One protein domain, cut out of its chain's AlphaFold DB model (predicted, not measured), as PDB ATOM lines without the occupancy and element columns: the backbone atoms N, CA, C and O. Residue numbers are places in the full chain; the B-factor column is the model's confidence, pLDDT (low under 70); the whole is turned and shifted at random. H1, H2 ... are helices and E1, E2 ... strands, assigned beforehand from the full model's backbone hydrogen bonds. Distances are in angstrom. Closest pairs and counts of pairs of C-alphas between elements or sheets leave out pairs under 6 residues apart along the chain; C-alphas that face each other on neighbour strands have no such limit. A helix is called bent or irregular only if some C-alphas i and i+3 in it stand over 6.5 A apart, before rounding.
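This is residues 178 to 353 of the 441 residues of an uncharacterized protein of Agromyces sp. NEAU-184 (UniProt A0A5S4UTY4). Six helices, H2 to H7, make an up-and-down bundle, each running against the one before it, with H4 and H5 nearest the middle. H1 packs on H3 at one side; H8 packs on residues 263 to 264 of H5 at another, and its far end sticks out with residues 342 to 353. A tiny parallel sheet, order E1, E2, sits where H3 ends and H4 begins. The printed part has 176 residues, with eight named helices and two named strands in the order H1 E1 H2 H3 E2 H4 H5 H6 H7 H8, mostly helix. It is compact, with a radius of gyration of the C-alphas of 16.3 A, and spans 47 by 40 by 37 A.

Start at E1, residues 202 to 204, and its parallel neighbour E2, residues 244 to 246, where N 245 and O 202, 2.8 A apart, are within hydrogen-bond range. Between them in the chain come H2, residues 210 to 224, and H3, residues 228 to 242, completing a strand-helix-strand unit, two parallel neighbour strands with helices between. H2 and H3 form a hairpin, closest at the C-alphas of Ala 219 and Ser 231, 4.2 A. H3 touches H4, residues 247 to 259, closest at C-alphas 232 and 253, 5.8 A, at a shallow tilt of 19 degrees, opposite ways. H4 and H5, residues 263 to 279, form a hairpin, closest at C-alphas 254 and 266, 4.7 A. H5 and H6, residues 293 to 304, form another, closest at C-alphas 274 and 294, 5.8 A. H6 and H7, residues 308 to 319, form a hairpin too, closest at C-alphas 304 and 311, 4.5 A. Look outside the bundle for H1, residues 178 to 192, which touches H3 the same way at a shallow tilt of 15 degrees, closest at C-alphas 181 and 229, 5.0 A. With its residues 333 to 340 alone, H8, residues 330 to 351, touches H5 at a steep tilt of 51 degrees, closest at C-alphas 264 and 337, 4.8 A. Every O i to N i+4 pair is within hydrogen-bond range in H1 and H3 to H8, and 9 of 11 in H2.

Find C-alpha 178 at (-22.082, 13.602, -49.932), where H1 begins its 20.9 A. H2 and H3 each run 21.7 A; H2 is irregular, with C-alphas 211 and 214 7.4 A apart. H5 runs 24.3 A. H8 runs 31.7 A to C-alpha 351 at (-6.736, 40.311, -64.579).

The farthest C-alphas, of Ala 214 and Ser 353, are 52.1 A apart. The printed part has no cut. The link H5 to H6 is long, and its residues 283 to 290 stand free. Mean pLDDT of the printed part is 74.2; among the residues under 70 are 192 to 201, 271 to 293 and 340 to 353.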
ATOM      1  N   PHE A 178     -22.855  12.415 -49.562       91.94
ATOM      2  CA  PHE A 178     -22.082  13.602 -49.932       91.94
ATOM      3  C   PHE A 178     -22.485  14.166 -51.303       91.94
ATOM      4  O   PHE A 178     -22.765  15.357 -51.414       91.94
ATOM      5  N   ASP A 179     -22.582  13.316 -52.330       93.06
ATOM      6  CA  ASP A 179     -22.907  13.767 -53.690       93.06
ATOM      7  C   ASP A 179     -24.316  14.371 -53.775       93.06
ATOM      8  O   ASP A 179     -24.536  15.375 -54.452       93.06
ATOM      9  N   GLU A 180     -25.270  13.809 -53.030       95.25
ATOM     10  CA  GLU A 180     -26.633  14.335 -52.952       95.25
ATOM     11  C   GLU A 180     -26.701  15.664 -52.198       95.25
ATOM     12  O   GLU A 180     -27.450  16.561 -52.588       95.25
ATOM     13  N   LEU A 181     -25.915  15.807 -51.124       92.56
ATOM     14  CA  LEU A 181     -25.773  17.073 -50.406       92.56
ATOM     15  C   LEU A 181     -25.216  18.147 -51.329       92.56
ATOM     16  O   LEU A 181     -25.780  19.238 -51.396       92.56
ATOM     17  N   ARG A 182     -24.152  17.827 -52.065       90.94
ATOM     18  CA  ARG A 182     -23.518  18.760 -52.988       90.94
ATOM     19  C   ARG A 182     -24.449  19.158 -54.128       90.94
ATOM     20  O   ARG A 182     -24.541  20.336 -54.458       90.94
ATOM     21  N   ALA A 183     -25.196  18.208 -54.690       92.56
ATOM     22  CA  ALA A 183     -26.207  18.493 -55.706       92.56
ATOM     23  C   ALA A 183     -27.307  19.431 -55.178       92.56
ATOM     24  O   ALA A 183     -27.615  20.436 -55.820       92.56
ATOM     25  N   ALA A 184     -27.848  19.150 -53.987       91.62
ATOM     26  CA  ALA A 184     -28.873  19.985 -53.363       91.62
ATOM     27  C   ALA A 184     -28.355  21.393 -53.023       91.62
ATOM     28  O   ALA A 184     -29.080  22.377 -53.177       91.62
ATOM     29  N   LEU A 185     -27.097  21.495 -52.580       90.44
ATOM     30  CA  LEU A 185     -26.452  22.770 -52.298       90.44
ATOM     31  C   LEU A 185     -26.225  23.579 -53.578       90.44
ATOM     32  O   LEU A 185     -26.511  24.769 -53.585       90.44
ATOM     33  N   ASN A 186     -25.778  22.951 -54.667       87.94
ATOM     34  CA  ASN A 186     -25.598  23.622 -55.956       87.94
ATOM     35  C   ASN A 186     -26.914  24.183 -56.508       87.94
ATOM     36  O   ASN A 186     -26.936  25.306 -57.004       87.94
ATOM     37  N   GLU A 187     -28.012  23.431 -56.391       88.94
ATOM     38  CA  GLU A 187     -29.348  23.907 -56.767       88.94
ATOM     39  C   GLU A 187     -29.753  25.134 -55.937       88.94
ATOM     40  O   GLU A 187     -30.122  26.170 -56.491       88.94
ATOM     41  N   PHE A 188     -29.592  25.057 -54.614       86.69
ATOM     42  CA  PHE A 188     -29.867  26.173 -53.710       86.69
ATOM     43  C   PHE A 188     -29.000  27.406 -54.010       86.69
ATOM     44  O   PHE A 188     -29.508  28.525 -54.076       86.69
ATOM     45  N   MET A 189     -27.699  27.214 -54.237       81.25
ATOM     46  CA  MET A 189     -26.786  28.297 -54.595       81.25
ATOM     47  C   MET A 189     -27.169  28.913 -55.945       81.25
ATOM     48  O   MET A 189     -27.116  30.129 -56.072       81.25
ATOM     49  N   ALA A 190     -27.627  28.133 -56.928       80.31
ATOM     50  CA  ALA A 190     -28.085  28.654 -58.219       80.31
ATOM     51  C   ALA A 190     -29.379  29.487 -58.117       80.31
ATOM     52  O   ALA A 190     -29.532  30.474 -58.841       80.31
ATOM     53  N   GLU A 191     -30.298  29.130 -57.213       77.88
ATOM     54  CA  GLU A 191     -31.483  29.949 -56.898       77.88
ATOM     55  C   GLU A 191     -31.090  31.326 -56.337       77.88
ATOM     56  O   GLU A 191     -31.747  32.333 -56.629       77.88
ATOM     57  N   TRP A 192     -30.001  31.363 -55.566       68.50
ATOM     58  CA  TRP A 192     -29.475  32.559 -54.918       68.50
ATOM     59  C   TRP A 192     -28.558  33.405 -55.822       68.50
ATOM     60  O   TRP A 192     -28.638  34.631 -55.791       68.50
ATOM     61  N   ASP A 193     -27.724  32.777 -56.657       59.12
ATOM     62  CA  ASP A 193     -26.692  33.424 -57.488       59.12
ATOM     63  C   ASP A 193     -27.144  33.808 -58.906       59.12
ATOM     64  O   ASP A 193     -26.334  34.238 -59.736       59.12
ATOM     65  N   SER A 194     -28.437  33.713 -59.219       50.38
ATOM     66  CA  SER A 194     -28.937  34.363 -60.435       50.38
ATOM     67  C   SER A 194     -28.644  35.875 -60.372       50.38
ATOM     68  O   SER A 194     -28.696  36.473 -59.301       50.38
ATOM     69  N   THR A 195     -28.248  36.474 -61.510       40.41
ATOM     70  CA  THR A 195     -27.786  37.876 -61.680       40.41
ATOM     71  C   THR A 195     -28.464  38.841 -60.691       40.41
ATOM     72  O   THR A 195     -29.662  38.685 -60.523       40.41
ATOM     73  N   PRO A 196     -27.811  39.859 -60.088       40.47
ATOM     74  CA  PRO A 196     -28.380  40.656 -58.980       40.47
ATOM     75  C   PRO A 196     -29.820  41.184 -59.156       40.47
ATOM     76  O   PRO A 196     -30.519  41.393 -58.174       40.47
ATOM     77  N   SER A 197     -30.290  41.367 -60.395       42.53
ATOM     78  CA  SER A 197     -31.671  41.738 -60.743       42.53
ATOM     79  C   SER A 197     -32.676  40.570 -60.841       42.53
ATOM     80  O   SER A 197     -33.838  40.790 -61.177       42.53
ATOM     81  N   ARG A 198     -32.241  39.329 -60.614       43.75
ATOM     82  CA  ARG A 198     -32.969  38.067 -60.834       43.75
ATOM     83  C   ARG A 198     -32.930  37.097 -59.650       43.75
ATOM     84  O   ARG A 198     -33.671  36.115 -59.716       43.75
ATOM     85  N   SER A 199     -32.140  37.362 -58.599       59.00
ATOM     86  CA  SER A 199     -32.164  36.539 -57.376       59.00
ATOM     87  C   SER A 199     -33.594  36.409 -56.859       59.00
ATOM     88  O   SER A 199     -34.288  37.408 -56.664       59.00
ATOM     89  N   LYS A 200     -34.028  35.167 -56.621       64.19
ATOM     90  CA  LYS A 200     -35.333  34.876 -56.012       64.19
ATOM     91  C   LYS A 200     -35.321  35.048 -54.491       64.19
ATOM     92  O   LYS A 200     -36.377  34.959 -53.872       64.19
ATOM     93  N   LEU A 201     -34.142  35.249 -53.901       67.19
ATOM     94  CA  LEU A 201     -33.930  35.313 -52.461       67.19
ATOM     95  C   LEU A 201     -33.296  36.654 -52.067       67.19
ATOM     96  O   LEU A 201     -32.280  37.065 -52.635       67.19
ATOM     97  N   GLY A 202     -33.878  37.312 -51.066       73.19
ATOM     98  CA  GLY A 202     -33.260  38.426 -50.349       73.19
ATOM     99  C   GLY A 202     -32.160  37.951 -49.394       73.19
ATOM    100  O   GLY A 202     -31.934  36.753 -49.224       73.19
ATOM    101  N   SER A 203     -31.485  38.885 -48.726       76.88
ATOM    102  CA  SER A 203     -30.460  38.589 -47.716       76.88
ATOM    103  C   SER A 203     -30.594  39.515 -46.515       76.88
ATOM    104  O   SER A 203     -30.919  40.685 -46.695       76.88
ATOM    105  N   SER A 204     -30.306  39.018 -45.311       67.25
ATOM    106  CA  SER A 204     -30.343  39.830 -44.091       67.25
ATOM    107  C   SER A 204     -29.308  39.371 -43.066       67.25
ATOM    108  O   SER A 204     -29.057  38.172 -42.903       67.25
ATOM    109  N   SER A 205     -28.715  40.333 -42.357       66.88
ATOM    110  CA  SER A 205     -27.847  40.078 -41.203       66.88
ATOM    111  C   SER A 205     -28.604  39.962 -39.873       66.88
ATOM    112  O   SER A 205     -27.993  39.600 -38.865       66.88
ATOM    113  N   ALA A 206     -29.912  40.243 -39.865       68.06
ATOM    114  CA  ALA A 206     -30.758  40.176 -38.680       68.06
ATOM    115  C   ALA A 206     -30.932  38.739 -38.157       68.06
ATOM    116  O   ALA A 206     -30.642  37.751 -38.844       68.06
ATOM    117  N   ALA A 207     -31.444  38.620 -36.931       69.44
ATOM    118  CA  ALA A 207     -31.872  37.335 -36.393       69.44
ATOM    119  C   ALA A 207     -33.002  36.739 -37.252       69.44
ATOM    120  O   ALA A 207     -33.880  37.458 -37.736       69.44
ATOM    121  N   TYR A 208     -32.976  35.419 -37.445       76.56
ATOM    122  CA  TYR A 208     -34.099  34.704 -38.049       76.56
ATOM    123  C   TYR A 208     -35.269  34.605 -37.047       76.56
ATOM    124  O   TYR A 208     -35.035  34.710 -35.843       76.56
ATOM    125  N   PRO A 209     -36.516  34.379 -37.501       79.94
ATOM    126  CA  PRO A 209     -37.687  34.351 -36.619       79.94
ATOM    127  C   PRO A 209     -37.640  33.254 -35.537       79.94
ATOM    128  O   PRO A 209     -37.328  32.102 -35.842       79.94
ATOM    129  N   ASP A 210     -38.086  33.564 -34.314       74.19
ATOM    130  CA  ASP A 210     -38.121  32.620 -33.174       74.19
ATOM    131  C   ASP A 210     -38.966  31.365 -33.449       74.19
ATOM    132  O   ASP A 210     -38.691  30.272 -32.951       74.19
ATOM    133  N   THR A 211     -39.974  31.485 -34.317       80.31
ATOM    134  CA  THR A 211     -40.814  30.353 -34.754       80.31
ATOM    135  C   THR A 211     -40.016  29.203 -35.382       80.31
ATOM    136  O   THR A 211     -40.502  28.073 -35.425       80.31
ATOM    137  N   TRP A 212     -38.783  29.451 -35.834       82.06
ATOM    138  CA  TRP A 212     -37.924  28.449 -36.466       82.06
ATOM    139  C   TRP A 212     -37.100  27.630 -35.473       82.06
ATOM    140  O   TRP A 212     -36.482  26.641 -35.870       82.06
ATOM    141  N   GLU A 213     -37.089  27.984 -34.185       78.38
ATOM    142  CA  GLU A 213     -36.234  27.348 -33.179       78.38
ATOM    143  C   GLU A 213     -36.310  25.814 -33.180       78.38
ATOM    144  O   GLU A 213     -35.285  25.138 -33.069       78.38
ATOM    145  N   ALA A 214     -37.511  25.243 -33.302       68.25
ATOM    146  CA  ALA A 214     -37.697  23.792 -33.304       68.25
ATOM    147  C   ALA A 214     -37.015  23.125 -34.511       68.25
ATOM    148  O   ALA A 214     -36.314  22.124 -34.351       68.25
ATOM    149  N   GLN A 215     -37.160  23.718 -35.698       76.88
ATOM    150  CA  GLN A 215     -36.553  23.232 -36.939       76.88
ATOM    151  C   GLN A 215     -35.029  23.415 -36.911       76.88
ATOM    152  O   GLN A 215     -34.288  22.514 -37.302       76.88
ATOM    153  N   ILE A 216     -34.540  24.534 -36.367       75.88
ATOM    154  CA  ILE A 216     -33.104  24.776 -36.173       75.88
ATOM    155  C   ILE A 216     -32.507  23.752 -35.199       75.88
ATOM    156  O   ILE A 216     -31.458  23.175 -35.493       75.88
ATOM    157  N   ARG A 217     -33.174  23.469 -34.069       73.94
ATOM    158  CA  ARG A 217     -32.742  22.432 -33.113       73.94
ATOM    159  C   ARG A 217     -32.685  21.051 -33.764       73.94
ATOM    160  O   ARG A 217     -31.708  20.331 -33.561       73.94
ATOM    161  N   GLN A 218     -33.684  20.710 -34.577       73.44
ATOM    162  CA  GLN A 218     -33.704  19.461 -35.335       73.44
ATOM    163  C   GLN A 218     -32.518  19.369 -36.308       73.44
ATOM    164  O   GLN A 218     -31.817  18.361 -36.319       73.44
ATOM    165  N   ALA A 219     -32.247  20.426 -37.078       72.00
ATOM    166  CA  ALA A 219     -31.114  20.462 -38.004       72.00
ATOM    167  C   ALA A 219     -29.765  20.304 -37.278       72.00
ATOM    168  O   ALA A 219     -28.917  19.511 -37.688       72.00
ATOM    169  N   VAL A 220     -29.586  20.984 -36.138       75.25
ATOM    170  CA  VAL A 220     -28.378  20.844 -35.307       75.25
ATOM    171  C   VAL A 220     -28.191  19.405 -34.827       75.25
ATOM    172  O   VAL A 220     -27.064  18.904 -34.865       75.25
ATOM    173  N   GLN A 221     -29.265  18.740 -34.399       78.19
ATOM    174  CA  GLN A 221     -29.203  17.354 -33.940       78.19
ATOM    175  C   GLN A 221     -28.833  16.396 -35.080       78.19
ATOM    176  O   GLN A 221     -27.908  15.603 -34.926       78.19
ATOM    177  N   LEU A 222     -29.455  16.548 -36.253       78.44
ATOM    178  CA  LEU A 222     -29.132  15.758 -37.445       78.44
ATOM    179  C   LEU A 222     -27.657  15.903 -37.845       78.44
ATOM    180  O   LEU A 222     -26.981  14.911 -38.105       78.44
ATOM    181  N   LYS A 223     -27.110  17.126 -37.817       87.62
ATOM    182  CA  LYS A 223     -25.676  17.358 -38.060       87.62
ATOM    183  C   LYS A 223     -24.798  16.620 -37.040       87.62
ATOM    184  O   LYS A 223     -23.798  16.023 -37.429       87.62
ATOM    185  N   ARG A 224     -25.147  16.658 -35.746       83.38
ATOM    186  CA  ARG A 224     -24.398  15.943 -34.693       83.38
ATOM    187  C   ARG A 224     -24.411  14.434 -34.916       83.38
ATOM    188  O   ARG A 224     -23.410  13.782 -34.656       83.38
ATOM    189  N   GLU A 225     -25.504  13.898 -35.439       81.31
ATOM    190  CA  GLU A 225     -25.664  12.477 -35.760       81.31
ATOM    191  C   GLU A 225     -25.004  12.065 -37.090       81.31
ATOM    192  O   GLU A 225     -25.032  10.891 -37.440       81.31
ATOM    193  N   GLY A 226     -24.398  13.000 -37.832       83.19
ATOM    194  CA  GLY A 226     -23.791  12.727 -39.142       83.19
ATOM    195  C   GLY A 226     -24.789  12.679 -40.309       83.19
ATOM    196  O   GLY A 226     -24.411  12.303 -41.416       83.19
ATOM    197  N   GLN A 227     -26.045  13.083 -40.082       88.56
ATOM    198  CA  GLN A 227     -27.118  13.195 -41.081       88.56
ATOM    199  C   GLN A 227     -27.072  14.572 -41.765       88.56
ATOM    200  O   GLN A 227     -27.961  15.422 -41.608       88.56
ATOM    201  N   PHE A 228     -25.984  14.834 -42.489       94.81
ATOM    202  CA  PHE A 228     -25.678  16.160 -43.021       94.81
ATOM    203  C   PHE A 228     -26.645  16.607 -44.118       94.81
ATOM    204  O   PHE A 228     -27.051  17.771 -44.117       94.81
ATOM    205  N   LEU A 229     -27.076  15.704 -45.008       94.25
ATOM    206  CA  LEU A 229     -28.044  16.044 -46.059       94.25
ATOM    207  C   LEU A 229     -29.382  16.500 -45.468       94.25
ATOM    208  O   LEU A 229     -29.955  17.500 -45.905       94.25
ATOM    209  N   ALA A 230     -29.881  15.766 -44.472       87.12
ATOM    210  CA  ALA A 230     -31.147  16.075 -43.820       87.12
ATOM    211  C   ALA A 230     -31.074  17.419 -43.077       87.12
ATOM    212  O   ALA A 230     -31.969  18.251 -43.232       87.12
ATOM    213  N   SER A 231     -29.976  17.669 -42.352       93.25
ATOM    214  CA  SER A 231     -29.709  18.963 -41.707       93.25
ATOM    215  C   SER A 231     -29.688  20.117 -42.719       93.25
ATOM    216  O   SER A 231     -30.401  21.110 -42.558       93.25
ATOM    217  N   ALA A 232     -28.924  19.976 -43.806       95.00
ATOM    218  CA  ALA A 232     -28.787  21.019 -44.820       95.00
ATOM    219  C   ALA A 232     -30.126  21.348 -45.498       95.00
ATOM    220  O   ALA A 232     -30.443  22.522 -45.698       95.00
ATOM    221  N   LYS A 233     -30.945  20.329 -45.802       95.50
ATOM    222  CA  LYS A 233     -32.284  20.511 -46.387       95.50
ATOM    223  C   LYS A 233     -33.205  21.354 -45.509       95.50
ATOM    224  O   LYS A 233     -33.979  22.133 -46.060       95.50
ATOM    225  N   ILE A 234     -33.100  21.257 -44.181       87.50
ATOM    226  CA  ILE A 234     -33.878  22.110 -43.271       87.50
ATOM    227  C   ILE A 234     -33.461  23.577 -43.431       87.50
ATOM    228  O   ILE A 234     -34.318  24.420 -43.681       87.50
ATOM    229  N   TYR A 235     -32.163  23.895 -43.367       94.12
ATOM    230  CA  TYR A 235     -31.688  25.281 -43.513       94.12
ATOM    231  C   TYR A 235     -32.030  25.893 -44.881       94.12
ATOM    232  O   TYR A 235     -32.496  27.035 -44.955       94.12
ATOM    233  N   MET A 236     -31.852  25.130 -45.964       91.75
ATOM    234  CA  MET A 236     -32.231  25.566 -47.314       91.75
ATOM    235  C   MET A 236     -33.752  25.739 -47.439       91.75
ATOM    236  O   MET A 236     -34.218  26.708 -48.033       91.75
ATOM    237  N   GLY A 237     -34.541  24.841 -46.841       88.88
ATOM    238  CA  GLY A 237     -36.003  24.924 -46.819       88.88
ATOM    239  C   GLY A 237     -36.518  26.165 -46.091       88.88
ATOM    240  O   GLY A 237     -37.347  26.885 -46.641       88.88
ATOM    241  N   LEU A 238     -35.980  26.466 -44.905       85.62
ATOM    242  CA  LEU A 238     -36.314  27.680 -44.148       85.62
ATOM    243  C   LEU A 238     -36.056  28.948 -44.973       85.62
ATOM    244  O   LEU A 238     -36.907  29.830 -45.062       85.62
ATOM    245  N   THR A 239     -34.907  28.988 -45.648       85.19
ATOM    246  CA  THR A 239     -34.523  30.097 -46.529       85.19
ATOM    247  C   THR A 239     -35.509  30.278 -47.687       85.19
ATOM    248  O   THR A 239     -35.929  31.401 -47.967       85.19
ATOM    249  N   ARG A 240     -35.926  29.182 -48.335       85.19
ATOM    250  CA  ARG A 240     -36.907  29.214 -49.433       85.19
ATOM    251  C   ARG A 240     -38.285  29.681 -48.970       85.19
ATOM    252  O   ARG A 240     -38.919  30.453 -49.677       85.19
ATOM    253  N   VAL A 241     -38.732  29.252 -47.786       84.06
ATOM    254  CA  VAL A 241     -40.031  29.659 -47.221       84.06
ATOM    255  C   VAL A 241     -40.054  31.153 -46.889       84.06
ATOM    256  O   VAL A 241     -41.035  31.822 -47.196       84.06
ATOM    257  N   ALA A 242     -38.982  31.694 -46.302       81.75
ATOM    258  CA  ALA A 242     -38.894  33.128 -46.009       81.75
ATOM    259  C   ALA A 242     -38.610  34.002 -47.237       81.75
ATOM    260  O   ALA A 242     -38.759  35.221 -47.165       81.75
ATOM    261  N   GLY A 243     -38.094  33.417 -48.320       81.62
ATOM    262  CA  GLY A 243     -37.543  34.179 -49.437       81.62
ATOM    263  C   GLY A 243     -36.328  35.034 -49.051       81.62
ATOM    264  O   GLY A 243     -35.978  35.949 -49.790       81.62
ATOM    265  N   THR A 244     -35.699  34.778 -47.897       81.94
ATOM    266  CA  THR A 244     -34.581  35.569 -47.357       81.94
ATOM    267  C   THR A 244     -33.512  34.663 -46.758       81.94
ATOM    268  O   THR A 244     -33.795  33.790 -45.936       81.94
ATOM    269  N   VAL A 245     -32.263  34.899 -47.151       78.44
ATOM    270  CA  VAL A 245     -31.067  34.219 -46.658       78.44
ATOM    271  C   VAL A 245     -30.525  34.969 -45.437       78.44
ATOM    272  O   VAL A 245     -29.942  36.047 -45.564       78.44
ATOM    273  N   TYR A 246     -30.689  34.387 -44.249       81.50
ATOM    274  CA  TYR A 246     -30.150  34.945 -43.005       81.50
ATOM    275  C   TYR A 246     -28.702  34.502 -42.772       81.50
ATOM    276  O   TYR A 246     -28.378  33.317 -42.896       81.50
ATOM    277  N   THR A 247     -27.828  35.417 -42.347       78.25
ATOM    278  CA  THR A 247     -26.408  35.107 -42.078       78.25
ATOM    279  C   THR A 247     -26.220  34.029 -41.001       78.25
ATOM    280  O   THR A 247     -25.326  33.190 -41.122       78.25
ATOM    281  N   GLY A 248     -27.090  33.973 -39.985       79.00
ATOM    282  CA  GLY A 248     -27.087  32.909 -38.969       79.00
ATOM    283  C   GLY A 248     -27.482  31.526 -39.514       79.00
ATOM    284  O   GLY A 248     -26.934  30.501 -39.090       79.00
ATOM    285  N   VAL A 249     -28.383  31.488 -40.501       84.94
ATOM    286  CA  VAL A 249     -28.754  30.256 -41.217       84.94
ATOM    287  C   VAL A 249     -27.608  29.817 -42.126       84.94
ATOM    288  O   VAL A 249     -27.234  28.646 -42.089       84.94
ATOM    289  N   LEU A 250     -26.967  30.746 -42.846       84.31
ATOM    290  CA  LEU A 250     -25.763  30.460 -43.637       84.31
ATOM    291  C   LEU A 250     -24.615  29.933 -42.782       84.31
ATOM    292  O   LEU A 250     -23.950  28.986 -43.186       84.31
ATOM    293  N   LEU A 251     -24.400  30.495 -41.589       84.00
ATOM    294  CA  LEU A 251     -23.385  29.998 -40.662       84.00
ATOM    295  C   LEU A 251     -23.659  28.545 -40.250       84.00
ATOM    296  O   LEU A 251     -22.738  27.738 -40.129       84.00
ATOM    297  N   SER A 252     -24.926  28.204 -40.029       89.62
ATOM    298  CA  SER A 252     -25.334  26.857 -39.625       89.62
ATOM    299  C   SER A 252     -25.273  25.859 -40.787       89.62
ATOM    300  O   SER A 252     -24.820  24.721 -40.611       89.62
ATOM    301  N   LEU A 253     -25.643  26.304 -41.991       93.31
ATOM    302  CA  LEU A 253     -25.495  25.546 -43.228       93.31
ATOM    303  C   LEU A 253     -24.016  25.303 -43.545       93.31
ATOM    304  O   LEU A 253     -23.639  24.162 -43.783       93.31
ATOM    305  N   TYR A 254     -23.163  26.326 -43.422       94.62
ATOM    306  CA  TYR A 254     -21.707  26.205 -43.511       94.62
ATOM    307  C   TYR A 254     -21.183  25.092 -42.601       94.62
ATOM    308  O   TYR A 254     -20.502  24.185 -43.073       94.62
ATOM    309  N   LYS A 255     -21.518  25.134 -41.302       90.81
ATOM    310  CA  LYS A 255     -21.051  24.127 -40.338       90.81
ATOM    311  C   LYS A 255     -21.469  22.724 -40.766       90.81
ATOM    312  O   LYS A 255     -20.683  21.796 -40.637       90.81
ATOM    313  N   THR A 256     -22.685  22.574 -41.289       95.75
ATOM    314  CA  THR A 256     -23.201  21.290 -41.783       95.75
ATOM    315  C   THR A 256     -22.429  20.800 -43.008       95.75
ATOM    316  O   THR A 256     -21.950  19.673 -43.013       95.75
ATOM    317  N   VAL A 257     -22.266  21.659 -44.014       94.88
ATOM    318  CA  VAL A 257     -21.607  21.351 -45.293       94.88
ATOM    319  C   VAL A 257     -20.114  21.051 -45.096       94.88
ATOM    320  O   VAL A 257     -19.611  20.044 -45.591       94.88
ATOM    321  N   ALA A 258     -19.423  21.845 -44.275       92.75
ATOM    322  CA  ALA A 258     -18.022  21.609 -43.937       92.75
ATOM    323  C   ALA A 258     -17.826  20.295 -43.157       92.75
ATOM    324  O   ALA A 258     -16.895  19.548 -43.455       92.75
ATOM    325  N   CYS A 259     -18.718  19.972 -42.207       95.56
ATOM    326  CA  CYS A 259     -18.681  18.693 -41.482       95.56
ATOM    327  C   CYS A 259     -19.004  17.487 -42.369       95.56
ATOM    328  O   CYS A 259     -18.558  16.393 -42.059       95.56
ATOM    329  N   ALA A 260     -19.744  17.671 -43.466       94.94
ATOM    330  CA  ALA A 260     -19.977  16.631 -44.468       94.94
ATOM    331  C   ALA A 260     -18.762  16.379 -45.375       94.94
ATOM    332  O   ALA A 260     -18.761  15.451 -46.183       94.94
ATOM    333  N   GLY A 261     -17.723  17.204 -45.242       92.69
ATOM    334  CA  GLY A 261     -16.500  17.108 -46.015       92.69
ATOM    335  C   GLY A 261     -16.468  17.983 -47.270       92.69
ATOM    336  O   GLY A 261     -15.568  17.804 -48.088       92.69
ATOM    337  N   ASP A 262     -17.406  18.922 -47.446       92.44
ATOM    338  CA  ASP A 262     -17.351  19.917 -48.526       92.44
ATOM    339  C   ASP A 262     -16.759  21.240 -48.017       92.44
ATOM    340  O   ASP A 262     -17.458  22.159 -47.578       92.44
ATOM    341  N   LEU A 263     -15.428  21.329 -48.006       86.25
ATOM    342  CA  LEU A 263     -14.750  22.528 -47.508       86.25
ATOM    343  C   LEU A 263     -14.895  23.714 -48.462       86.25
ATOM    344  O   LEU A 263     -14.902  24.858 -48.008       86.25
ATOM    345  N   LEU A 264     -14.970  23.446 -49.768       80.75
ATOM    346  CA  LEU A 264     -15.046  24.470 -50.801       80.75
ATOM    347  C   LEU A 264     -16.399  25.175 -50.754       80.75
ATOM    348  O   LEU A 264     -16.449  26.397 -50.591       80.75
ATOM    349  N   ASP A 265     -17.484  24.408 -50.824       81.75
ATOM    350  CA  ASP A 265     -18.827  24.977 -50.827       81.75
ATOM    351  C   ASP A 265     -19.187  25.529 -49.435       81.75
ATOM    352  O   ASP A 265     -19.799  26.595 -49.318       81.75
ATOM    353  N   GLY A 266     -18.660  24.926 -48.362       82.19
ATOM    354  CA  GLY A 266     -18.678  25.521 -47.024       82.19
ATOM    355  C   GLY A 266     -17.980  26.891 -46.962       82.19
ATOM    356  O   GLY A 266     -18.526  27.851 -46.413       82.19
ATOM    357  N   ASN A 267     -16.787  27.017 -47.546       78.94
ATOM    358  CA  ASN A 267     -16.056  28.281 -47.604       78.94
ATOM    359  C   ASN A 267     -16.822  29.365 -48.381       78.94
ATOM    360  O   ASN A 267     -16.870  30.515 -47.941       78.94
ATOM    361  N   PHE A 268     -17.477  29.011 -49.491       75.50
ATOM    362  CA  PHE A 268     -18.324  29.952 -50.228       75.50
ATOM    363  C   PHE A 268     -19.475  30.490 -49.376       75.50
ATOM    364  O   PHE A 268     -19.701  31.702 -49.361       75.50
ATOM    365  N   LEU A 269     -20.156  29.627 -48.617       78.38
ATOM    366  CA  LEU A 269     -21.227  30.041 -47.705       78.38
ATOM    367  C   LEU A 269     -20.725  31.032 -46.642       78.38
ATOM    368  O   LEU A 269     -21.383  32.044 -46.396       78.38
ATOM    369  N   LEU A 270     -19.546  30.789 -46.053       73.69
ATOM    370  CA  LEU A 270     -18.921  31.722 -45.106       73.69
ATOM    371  C   LEU A 270     -18.593  33.069 -45.743       73.69
ATOM    372  O   LEU A 270     -18.920  34.110 -45.174       73.69
ATOM    373  N   MET A 271     -17.946  33.051 -46.911       63.59
ATOM    374  CA  MET A 271     -17.564  34.269 -47.622       63.59
ATOM    375  C   MET A 271     -18.792  35.111 -47.959       63.59
ATOM    376  O   MET A 271     -18.780  36.324 -47.765       63.59
ATOM    377  N   ARG A 272     -19.887  34.472 -48.383       68.88
ATOM    378  CA  ARG A 272     -21.143  35.171 -48.659       68.88
ATOM    379  C   ARG A 272     -21.816  35.706 -47.404       68.88
ATOM    380  O   ARG A 272     -22.285  36.841 -47.420       68.88
ATOM    381  N   ALA A 273     -21.839  34.934 -46.320       69.06
ATOM    382  CA  ALA A 273     -22.372  35.407 -45.048       69.06
ATOM    383  C   ALA A 273     -21.594  36.631 -44.537       69.06
ATOM    384  O   ALA A 273     -22.203  37.592 -44.070       69.06
ATOM    385  N   LEU A 274     -20.266  36.635 -44.708       64.38
ATOM    386  CA  LEU A 274     -19.422  37.791 -44.421       64.38
ATOM    387  C   LEU A 274     -19.764  38.986 -45.321       64.38
ATOM    388  O   LEU A 274     -19.878  40.095 -44.811       64.38
ATOM    389  N   THR A 275     -19.963  38.779 -46.627       61.66
ATOM    390  CA  THR A 275     -20.374  39.855 -47.546       61.66
ATOM    391  C   THR A 275     -21.717  40.463 -47.144       61.66
ATOM    392  O   THR A 275     -21.818  41.683 -47.064       61.66
ATOM    393  N   ILE A 276     -22.729  39.643 -46.838       63.25
ATOM    394  CA  ILE A 276     -24.034  40.135 -46.363       63.25
ATOM    395  C   ILE A 276     -23.853  40.940 -45.074       63.25
ATOM    396  O   ILE A 276     -24.337  42.061 -44.978       63.25
ATOM    397  N   PHE A 277     -23.100  40.400 -44.112       62.62
ATOM    398  CA  PHE A 277     -22.823  41.078 -42.847       62.62
ATOM    399  C   PHE A 277     -22.066  42.404 -43.029       62.62
ATOM    400  O   PHE A 277     -22.235  43.317 -42.234       62.62
ATOM    401  N   GLN A 278     -21.220  42.533 -44.052       59.62
ATOM    402  CA  GLN A 278     -20.494  43.775 -44.344       59.62
ATOM    403  C   GLN A 278     -21.356  44.824 -45.056       59.62
ATOM    404  O   GLN A 278     -21.144  46.015 -44.841       59.62
ATOM    405  N   LEU A 279     -22.283  44.394 -45.916       55.00
ATOM    406  CA  LEU A 279     -23.186  45.281 -46.657       55.00
ATOM    407  C   LEU A 279     -24.355  45.781 -45.800       55.00
ATOM    408  O   LEU A 279     -24.856  46.873 -46.042       55.00
ATOM    409  N   ASP A 280     -24.754  44.994 -44.806       55.25
ATOM    410  CA  ASP A 280     -25.812  45.304 -43.846       55.25
ATOM    411  C   ASP A 280     -25.314  44.979 -42.425       55.25
ATOM    412  O   ASP A 280     -25.701  43.962 -41.842       55.25
ATOM    413  N   PRO A 281     -24.351  45.747 -41.879       52.75
ATOM    414  CA  PRO A 281     -23.784  45.458 -40.569       52.75
ATOM    415  C   PRO A 281     -24.814  45.698 -39.468       52.75
ATOM    416  O   PRO A 281     -25.536  46.692 -39.479       52.75
ATOM    417  N   HIS A 282     -24.834  44.811 -38.468       47.69
ATOM    418  CA  HIS A 282     -25.610  45.028 -37.247       47.69
ATOM    419  C   HIS A 282     -25.283  46.426 -36.671       47.69
ATOM    420  O   HIS A 282     -24.105  46.801 -36.670       47.69
ATOM    421  N   PRO A 283     -26.264  47.190 -36.146       39.28
ATOM    422  CA  PRO A 283     -26.086  48.589 -35.718       39.28
ATOM    423  C   PRO A 283     -24.973  48.826 -34.681       39.28
ATOM    424  O   PRO A 283     -24.520  49.952 -34.500       39.28
ATOM    425  N   TRP A 284     -24.491  47.758 -34.045       39.31
ATOM    426  CA  TRP A 284     -23.330  47.755 -33.164       39.31
ATOM    427  C   TRP A 284     -22.218  46.902 -33.789       39.31
ATOM    428  O   TRP A 284     -22.232  45.678 -33.620       39.31
ATOM    429  N   PRO A 285     -21.271  47.496 -34.542       39.72
ATOM    430  CA  PRO A 285     -20.133  46.753 -35.065       39.72
ATOM    431  C   PRO A 285     -19.287  46.221 -33.896       39.72
ATOM    432  O   PRO A 285     -19.189  46.891 -32.863       39.72
ATOM    433  N   PRO A 286     -18.643  45.044 -34.029       43.00
ATOM    434  CA  PRO A 286     -17.634  44.636 -33.060       43.00
ATOM    435  C   PRO A 286     -16.604  45.763 -32.906       43.00
ATOM    436  O   PRO A 286     -16.323  46.484 -33.870       43.00
ATOM    437  N   ALA A 287     -16.049  45.930 -31.699       40.38
ATOM    438  CA  ALA A 287     -14.921  46.835 -31.474       40.38
ATOM    439  C   ALA A 287     -13.916  46.658 -32.623       40.38
ATOM    440  O   ALA A 287     -13.648  45.512 -32.979       40.38
ATOM    441  N   LYS A 288     -13.416  47.761 -33.207       39.34
ATOM    442  CA  LYS A 288     -12.697  47.864 -34.506       39.34
ATOM    443  C   LYS A 288     -11.555  46.852 -34.769       39.34
ATOM    444  O   LYS A 288     -10.996  46.853 -35.859       39.34
ATOM    445  N   GLU A 289     -11.223  45.997 -33.808       43.47
ATOM    446  CA  GLU A 289     -10.119  45.038 -33.803       43.47
ATOM    447  C   GLU A 289     -10.542  43.574 -33.539       43.47
ATOM    448  O   GLU A 289      -9.698  42.686 -33.643       43.47
ATOM    449  N   ARG A 290     -11.817  43.269 -33.228       40.31
ATOM    450  CA  ARG A 290     -12.279  41.874 -33.052       40.31
ATOM    451  C   ARG A 290     -12.783  41.290 -34.379       40.31
ATOM    452  O   ARG A 290     -13.684  41.879 -34.982       40.31
ATOM    453  N   PRO A 291     -12.262  40.131 -34.827       46.19
ATOM    454  CA  PRO A 291     -12.781  39.469 -36.015       46.19
ATOM    455  C   PRO A 291     -14.238  39.050 -35.797       46.19
ATOM    456  O   PRO A 291     -14.624  38.617 -34.709       46.19
ATOM    457  N   THR A 292     -15.063  39.165 -36.838       60.28
ATOM    458  CA  THR A 292     -16.436  38.642 -36.804       60.28
ATOM    459  C   THR A 292     -16.417  37.117 -36.679       60.28
ATOM    460  O   THR A 292     -15.450  36.467 -37.075       60.28
ATOM    461  N   THR A 293     -17.511  36.507 -36.215       67.44
ATOM    462  CA  THR A 293     -17.639  35.037 -36.165       67.44
ATOM    463  C   THR A 293     -17.378  34.379 -37.528       67.44
ATOM    464  O   THR A 293     -16.815  33.289 -37.596       67.44
ATOM    465  N   PHE A 294     -17.724  35.050 -38.632       70.12
ATOM    466  CA  PHE A 294     -17.431  34.578 -39.990       70.12
ATOM    467  C   PHE A 294     -15.933  34.631 -40.315       70.12
ATOM    468  O   PHE A 294     -15.399  33.681 -40.885       70.12
ATOM    469  N   GLN A 295     -15.248  35.715 -39.931       61.69
ATOM    470  CA  GLN A 295     -13.796  35.855 -40.091       61.69
ATOM    471  C   GLN A 295     -13.029  34.847 -39.226       61.69
ATOM    472  O   GLN A 295     -12.058  34.260 -39.705       61.69
ATOM    473  N   ASP A 296     -13.490  34.593 -37.997       70.12
ATOM    474  CA  ASP A 296     -12.935  33.554 -37.123       70.12
ATOM    475  C   ASP A 296     -13.031  32.175 -37.787       70.12
ATOM    476  O   ASP A 296     -12.005  31.539 -38.036       70.12
ATOM    477  N   HIS A 297     -14.237  31.757 -38.186       76.25
ATOM    478  CA  HIS A 297     -14.443  30.467 -38.849       76.25
ATOM    479  C   HIS A 297     -13.642  30.328 -40.150       76.25
ATOM    480  O   HIS A 297     -13.061  29.269 -40.391       76.25
ATOM    481  N   LEU A 298     -13.556  31.384 -40.964       68.38
ATOM    482  CA  LEU A 298     -12.739  31.384 -42.178       68.38
ATOM    483  C   LEU A 298     -11.254  31.168 -41.848       68.38
ATOM    484  O   LEU A 298     -10.599  30.308 -42.439       68.38
ATOM    485  N   SER A 299     -10.726  31.915 -40.874       69.12
ATOM    486  CA  SER A 299      -9.323  31.813 -40.470       69.12
ATOM    487  C   SER A 299      -8.987  30.434 -39.892       69.12
ATOM    488  O   SER A 299      -7.971  29.838 -40.262       69.12
ATOM    489  N   ARG A 300      -9.867  29.886 -39.047       76.81
ATOM    490  CA  ARG A 300      -9.712  28.568 -38.421       76.81
ATOM    491  C   ARG A 300      -9.811  27.450 -39.447       76.81
ATOM    492  O   ARG A 300      -8.960  26.566 -39.427       76.81
ATOM    493  N   LEU A 301     -10.753  27.525 -40.391       77.69
ATOM    494  CA  LEU A 301     -10.859  26.578 -41.502       77.69
ATOM    495  C   LEU A 301      -9.558  26.540 -42.316       77.69
ATOM    496  O   LEU A 301      -8.948  25.478 -42.443       77.69
ATOM    497  N   LEU A 302      -9.091  27.694 -42.804       75.12
ATOM    498  CA  LEU A 302      -7.885  27.778 -43.634       75.12
ATOM    499  C   LEU A 302      -6.627  27.322 -42.883       75.12
ATOM    500  O   LEU A 302      -5.811  26.589 -43.441       75.12
ATOM    501  N   LYS A 303      -6.482  27.704 -41.606       73.44
ATOM    502  CA  LYS A 303      -5.367  27.262 -40.754       73.44
ATOM    503  C   LYS A 303      -5.421  25.754 -40.490       73.44
ATOM    504  O   LYS A 303      -4.385  25.089 -40.528       73.44
ATOM    505  N   SER A 304      -6.613  25.213 -40.239       72.19
ATOM    506  CA  SER A 304      -6.814  23.792 -39.944       72.19
ATOM    507  C   SER A 304      -6.513  22.888 -41.144       72.19
ATOM    508  O   SER A 304      -5.983  21.801 -40.955       72.19
ATOM    509  N   ALA A 305      -6.695  23.377 -42.378       75.31
ATOM    510  CA  ALA A 305      -6.367  22.671 -43.624       75.31
ATOM    511  C   ALA A 305      -4.850  22.451 -43.871       75.31
ATOM    512  O   ALA A 305      -4.433  22.081 -44.974       75.31
ATOM    513  N   SER A 306      -4.005  22.723 -42.871       72.62
ATOM    514  CA  SER A 306      -2.567  22.437 -42.887       72.62
ATOM    515  C   SER A 306      -2.240  20.992 -42.503       72.62
ATOM    516  O   SER A 306      -1.249  20.455 -42.999       72.62
ATOM    517  N   SER A 307      -3.071  20.345 -41.678       79.25
ATOM    518  CA  SER A 307      -2.915  18.939 -41.304       79.25
ATOM    519  C   SER A 307      -4.262  18.248 -41.089       79.25
ATOM    520  O   SER A 307      -5.254  18.887 -40.737       79.25
ATOM    521  N   GLU A 308      -4.286  16.928 -41.261       84.50
ATOM    522  CA  GLU A 308      -5.483  16.111 -41.043       84.50
ATOM    523  C   GLU A 308      -5.993  16.215 -39.602       84.50
ATOM    524  O   GLU A 308      -7.170  16.488 -39.379       84.50
ATOM    525  N   ALA A 309      -5.091  16.101 -38.622       78.25
ATOM    526  CA  ALA A 309      -5.433  16.198 -37.206       78.25
ATOM    527  C   ALA A 309      -6.033  17.567 -36.842       78.25
ATOM    528  O   ALA A 309      -7.021  17.640 -36.111       78.25
ATOM    529  N   SER A 310      -5.470  18.660 -37.375       71.00
ATOM    530  CA  SER A 310      -5.991  20.010 -37.137       71.00
ATOM    531  C   SER A 310      -7.359  20.222 -37.783       71.00
ATOM    532  O   SER A 310      -8.233  20.823 -37.157       71.00
ATOM    533  N   LEU A 311      -7.562  19.732 -39.010       79.62
ATOM    534  CA  LEU A 311      -8.854  19.817 -39.689       79.62
ATOM    535  C   LEU A 311      -9.919  18.996 -38.963       79.62
ATOM    536  O   LEU A 311     -11.023  19.488 -38.740       79.62
ATOM    537  N   GLU A 312      -9.592  17.771 -38.556       88.00
ATOM    538  CA  GLU A 312     -10.516  16.925 -37.809       88.00
ATOM    539  C   GLU A 312     -10.893  17.560 -36.466       88.00
ATOM    540  O   GLU A 312     -12.070  17.571 -36.112       88.00
ATOM    541  N   ALA A 313      -9.933  18.148 -35.744       74.69
ATOM    542  CA  ALA A 313     -10.206  18.868 -34.501       74.69
ATOM    543  C   ALA A 313     -11.139  20.071 -34.716       74.69
ATOM    544  O   ALA A 313     -12.091  20.257 -33.957       74.69
ATOM    545  N   TYR A 314     -10.910  20.853 -35.774       84.00
ATOM    546  CA  TYR A 314     -11.768  21.981 -36.124       84.00
ATOM    547  C   TYR A 314     -13.191  21.541 -36.497       84.00
ATOM    548  O   TYR A 314     -14.171  22.093 -35.995       84.00
ATOM    549  N   LEU A 315     -13.319  20.526 -37.355       87.56
ATOM    550  CA  LEU A 315     -14.621  20.024 -37.785       87.56
ATOM    551  C   LEU A 315     -15.372  19.328 -36.639       87.56
ATOM    552  O   LEU A 315     -16.582  19.503 -36.511       87.56
ATOM    553  N   ARG A 316     -14.660  18.641 -35.737       85.69
ATOM    554  CA  ARG A 316     -15.216  18.089 -34.494       85.69
ATOM    555  C   ARG A 316     -15.855  19.174 -33.634       85.69
ATOM    556  O   ARG A 316     -17.012  19.018 -33.249       85.69
ATOM    557  N   ASP A 317     -15.151  20.281 -33.407       80.06
ATOM    558  CA  ASP A 317     -15.663  21.426 -32.645       80.06
ATOM    559  C   ASP A 317     -16.962  21.979 -33.256       80.06
ATOM    560  O   ASP A 317     -18.013  22.006 -32.609       80.06
ATOM    561  N   ILE A 318     -16.950  22.319 -34.549       80.50
ATOM    562  CA  ILE A 318     -18.129  22.925 -35.185       80.50
ATOM    563  C   ILE A 318     -19.270  21.925 -35.437       80.50
ATOM    564  O   ILE A 318     -20.427  22.348 -35.589       80.50
ATOM    565  N   SER A 319     -18.990  20.616 -35.468       80.94
ATOM    566  CA  SER A 319     -20.011  19.561 -35.535       80.94
ATOM    567  C   SER A 319     -20.797  19.464 -34.226       80.94
ATOM    568  O   SER A 319     -22.008  19.236 -34.245       80.94
ATOM    569  N   GLY A 320     -20.140  19.705 -33.087       77.31
ATOM    570  CA  GLY A 320     -20.697  19.448 -31.763       77.31
ATOM    571  C   GLY A 320     -20.856  17.958 -31.442       77.31
ATOM    572  O   GLY A 320     -21.680  17.620 -30.593       77.31
ATOM    573  N   ASN A 321     -20.118  17.080 -32.129       75.62
ATOM    574  CA  ASN A 321     -20.037  15.650 -31.849       75.62
ATOM    575  C   ASN A 321     -18.602  15.290 -31.428       75.62
ATOM    576  O   ASN A 321     -17.670  15.433 -32.214       75.62
ATOM    577  N   ALA A 322     -18.426  14.800 -30.199       74.75
ATOM    578  CA  ALA A 322     -17.118  14.416 -29.659       74.75
ATOM    579  C   ALA A 322     -16.457  13.261 -30.436       74.75
ATOM    580  O   ALA A 322     -15.234  13.229 -30.587       74.75
ATOM    581  N   ASP A 323     -17.267  12.361 -30.993       78.00
ATOM    582  CA  ASP A 323     -16.824  11.182 -31.737       78.00
ATOM    583  C   ASP A 323     -16.631  11.457 -33.235       78.00
ATOM    584  O   ASP A 323     -16.304  10.542 -33.990       78.00
ATOM    585  N   TYR A 324     -16.781  12.714 -33.673       83.75
ATOM    586  CA  TYR A 324     -16.597  13.105 -35.070       83.75
ATOM    587  C   TYR A 324     -15.250  12.624 -35.628       83.75
ATOM    588  O   TYR A 324     -14.192  12.715 -34.977       83.75
ATOM    589  N   ARG A 325     -15.316  12.133 -36.864       86.06
ATOM    590  CA  ARG A 325     -14.193  11.781 -37.736       86.06
ATOM    591  C   ARG A 325     -14.436  12.380 -39.112       86.06
ATOM    592  O   ARG A 325     -15.577  12.678 -39.461       86.06
ATOM    593  N   LEU A 326     -13.381  12.567 -39.897       88.56
ATOM    594  CA  LEU A 326     -13.547  13.059 -41.264       88.56
ATOM    595  C   LEU A 326     -14.402  12.074 -42.087       88.56
ATOM    596  O   LEU A 326     -14.062  10.893 -42.156       88.56
ATOM    597  N   PRO A 327     -15.508  12.521 -42.716       90.69
ATOM    598  CA  PRO A 327     -16.355  11.642 -43.524       90.69
ATOM    599  C   PRO A 327     -15.783  11.376 -44.923       90.69
ATOM    600  O   PRO A 327     -16.292  10.520 -45.643       90.69
ATOM    601  N   ARG A 328     -14.757  12.133 -45.328       90.88
ATOM    602  CA  ARG A 328     -14.074  12.044 -46.620       90.88
ATOM    603  C   ARG A 328     -12.563  12.062 -46.412       90.88
ATOM    604  O   ARG A 328     -12.069  12.507 -45.381       90.88
ATOM    605  N   ASP A 329     -11.853  11.616 -47.441       91.31
ATOM    606  CA  ASP A 329     -10.396  11.644 -47.512       91.31
ATOM    607  C   ASP A 329      -9.849  13.080 -47.381       91.31
ATOM    608  O   ASP A 329     -10.195  13.970 -48.167       91.31
ATOM    609  N   TYR A 330      -8.981  13.302 -46.388       89.25
ATOM    610  CA  TYR A 330      -8.386  14.609 -46.099       89.25
ATOM    611  C   TYR A 330      -7.679  15.238 -47.319       89.25
ATOM    612  O   TYR A 330      -7.981  16.394 -47.650       89.25
ATOM    613  N   PRO A 331      -6.781  14.522 -48.035       87.81
ATOM    614  CA  PRO A 331      -6.161  15.033 -49.254       87.81
ATOM    615  C   PRO A 331      -7.162  15.515 -50.308       87.81
ATOM    616  O   PRO A 331      -6.940  16.572 -50.905       87.81
ATOM    617  N   ALA A 332      -8.255  14.782 -50.540       88.06
ATOM    618  CA  ALA A 332      -9.287  15.190 -51.493       88.06
ATOM    619  C   ALA A 332      -9.968  16.505 -51.082       88.06
ATOM    620  O   ALA A 332     -10.008  17.446 -51.878       88.06
ATOM    621  N   MET A 333     -10.413  16.600 -49.827       87.50
ATOM    622  CA  MET A 333     -11.091  17.785 -49.287       87.50
ATOM    623  C   MET A 333     -10.226  19.052 -49.383       87.50
ATOM    624  O   MET A 333     -10.688  20.120 -49.790       87.50
ATOM    625  N   VAL A 334      -8.948  18.944 -49.012       82.81
ATOM    626  CA  VAL A 334      -8.021  20.082 -49.017       82.81
ATOM    627  C   VAL A 334      -7.589  20.461 -50.431       82.81
ATOM    628  O   VAL A 334      -7.400  21.648 -50.707       82.81
ATOM    629  N   ARG A 335      -7.444  19.488 -51.340       82.00
ATOM    630  CA  ARG A 335      -7.138  19.754 -52.750       82.00
ATOM    631  C   ARG A 335      -8.239  20.590 -53.399       82.00
ATOM    632  O   ARG A 335      -7.917  21.625 -53.970       82.00
ATOM    633  N   GLU A 336      -9.504  20.198 -53.236       81.69
ATOM    634  CA  GLU A 336     -10.669  20.930 -53.762       81.69
ATOM    635  C   GLU A 336     -10.673  22.399 -53.296       81.69
ATOM    636  O   GLU A 336     -10.817  23.321 -54.103       81.69
ATOM    637  N   LEU A 337     -10.420  22.634 -52.002       77.69
ATOM    638  CA  LEU A 337     -10.328  23.982 -51.434       77.69
ATOM    639  C   LEU A 337      -9.133  24.779 -51.992       77.69
ATOM    640  O   LEU A 337      -9.274  25.945 -52.360       77.69
ATOM    641  N   ARG A 338      -7.939  24.173 -52.061       76.06
ATOM    642  CA  ARG A 338      -6.709  24.849 -52.520       76.06
ATOM    643  C   ARG A 338      -6.732  25.163 -54.011       76.06
ATOM    644  O   ARG A 338      -6.281  26.238 -54.397       76.06
ATOM    645  N   GLU A 339      -7.246  24.254 -54.835       71.00
ATOM    646  CA  GLU A 339      -7.385  24.457 -56.281       71.00
ATOM    647  C   GLU A 339      -8.259  25.671 -56.582       71.00
ATOM    648  O   GLU A 339      -7.904  26.483 -57.436       71.00
ATOM    649  N   HIS A 340      -9.348  25.859 -55.831       68.75
ATOM    650  CA  HIS A 340     -10.169  27.057 -55.949       68.75
ATOM    651  C   HIS A 340      -9.362  28.340 -55.694       68.75
ATOM    652  O   HIS A 340      -9.340  29.225 -56.549       68.75
ATOM    653  N   TYR A 341      -8.635  28.431 -54.576       62.28
ATOM    654  CA  TYR A 341      -7.818  29.613 -54.272       62.28
ATOM    655  C   TYR A 341      -6.671  29.827 -55.264       62.28
ATOM    656  O   TYR A 341      -6.378  30.968 -55.623       62.28
ATOM    657  N   ALA A 342      -6.048  28.754 -55.754       62.84
ATOM    658  CA  ALA A 342      -5.030  28.837 -56.797       62.84
ATOM    659  C   ALA A 342      -5.615  29.369 -58.115       62.84
ATOM    660  O   ALA A 342      -4.998  30.209 -58.773       62.84
ATOM    661  N   ASN A 343      -6.825  28.936 -58.480       52.94
ATOM    662  CA  ASN A 343      -7.537  29.422 -59.658       52.94
ATOM    663  C   ASN A 343      -7.960  30.885 -59.504       52.94
ATOM    664  O   ASN A 343      -7.767  31.661 -60.436       52.94
ATOM    665  N   VAL A 344      -8.463  31.290 -58.333       51.50
ATOM    666  CA  VAL A 344      -8.766  32.700 -58.032       51.50
ATOM    667  C   VAL A 344      -7.504  33.554 -58.130       51.50
ATOM    668  O   VAL A 344      -7.522  34.567 -58.823       51.50
ATOM    669  N   ALA A 345      -6.390  33.117 -57.539       49.38
ATOM    670  CA  ALA A 345      -5.111  33.819 -57.633       49.38
ATOM    671  C   ALA A 345      -4.600  33.904 -59.082       49.38
ATOM    672  O   ALA A 345      -4.086  34.939 -59.496       49.38
ATOM    673  N   LYS A 346      -4.783  32.849 -59.887       50.72
ATOM    674  CA  LYS A 346      -4.434  32.837 -61.316       50.72
ATOM    675  C   LYS A 346      -5.316  33.786 -62.129       50.72
ATOM    676  O   LYS A 346      -4.799  34.503 -62.983       50.72
ATOM    677  N   LEU A 347      -6.622  33.810 -61.863       44.41
ATOM    678  CA  LEU A 347      -7.567  34.731 -62.496       44.41
ATOM    679  C   LEU A 347      -7.247  36.179 -62.124       44.41
ATOM    680  O   LEU A 347      -7.167  37.015 -63.018       44.41
ATOM    681  N   GLN A 348      -6.965  36.459 -60.849       42.03
ATOM    682  CA  GLN A 348      -6.516  37.770 -60.375       42.03
ATOM    683  C   GLN A 348      -5.192  38.176 -61.023       42.03
ATOM    684  O   GLN A 348      -5.125  39.246 -61.612       42.03
ATOM    685  N   ALA A 349      -4.190  37.296 -61.053       43.19
ATOM    686  CA  ALA A 349      -2.917  37.560 -61.725       43.19
ATOM    687  C   ALA A 349      -3.081  37.788 -63.241       43.19
ATOM    688  O   ALA A 349      -2.357  38.588 -63.834       43.19
ATOM    689  N   SER A 350      -4.046  37.118 -63.882       43.47
ATOM    690  CA  SER A 350      -4.374  37.342 -65.297       43.47
ATOM    691  C   SER A 350      -5.153  38.644 -65.528       43.47
ATOM    692  O   SER A 350      -4.900  39.332 -66.518       43.47
ATOM    693  N   ALA A 351      -6.021  39.035 -64.589       39.34
ATOM    694  CA  ALA A 351      -6.736  40.311 -64.579       39.34
ATOM    695  C   ALA A 351      -5.824  41.500 -64.210       39.34
ATOM    696  O   ALA A 351      -6.083  42.625 -64.632       39.34
ATOM    697  N   GLU A 352      -4.736  41.245 -63.479       36.81
ATOM    698  CA  GLU A 352      -3.690  42.208 -63.105       36.81
ATOM    699  C   GLU A 352      -2.587  42.363 -64.170       36.81
ATOM    700  O   GLU A 352      -1.660  43.161 -64.002       36.81
ATOM    701  N   SER A 353      -2.704  41.691 -65.321       34.06
ATOM    702  CA  SER A 353      -1.931  42.047 -66.518       34.06
ATOM    703  C   SER A 353      -2.520  43.305 -67.204       34.06
ATOM    704  O   SER A 353      -3.712  43.592 -67.118       34.06
TER     705      SER A 353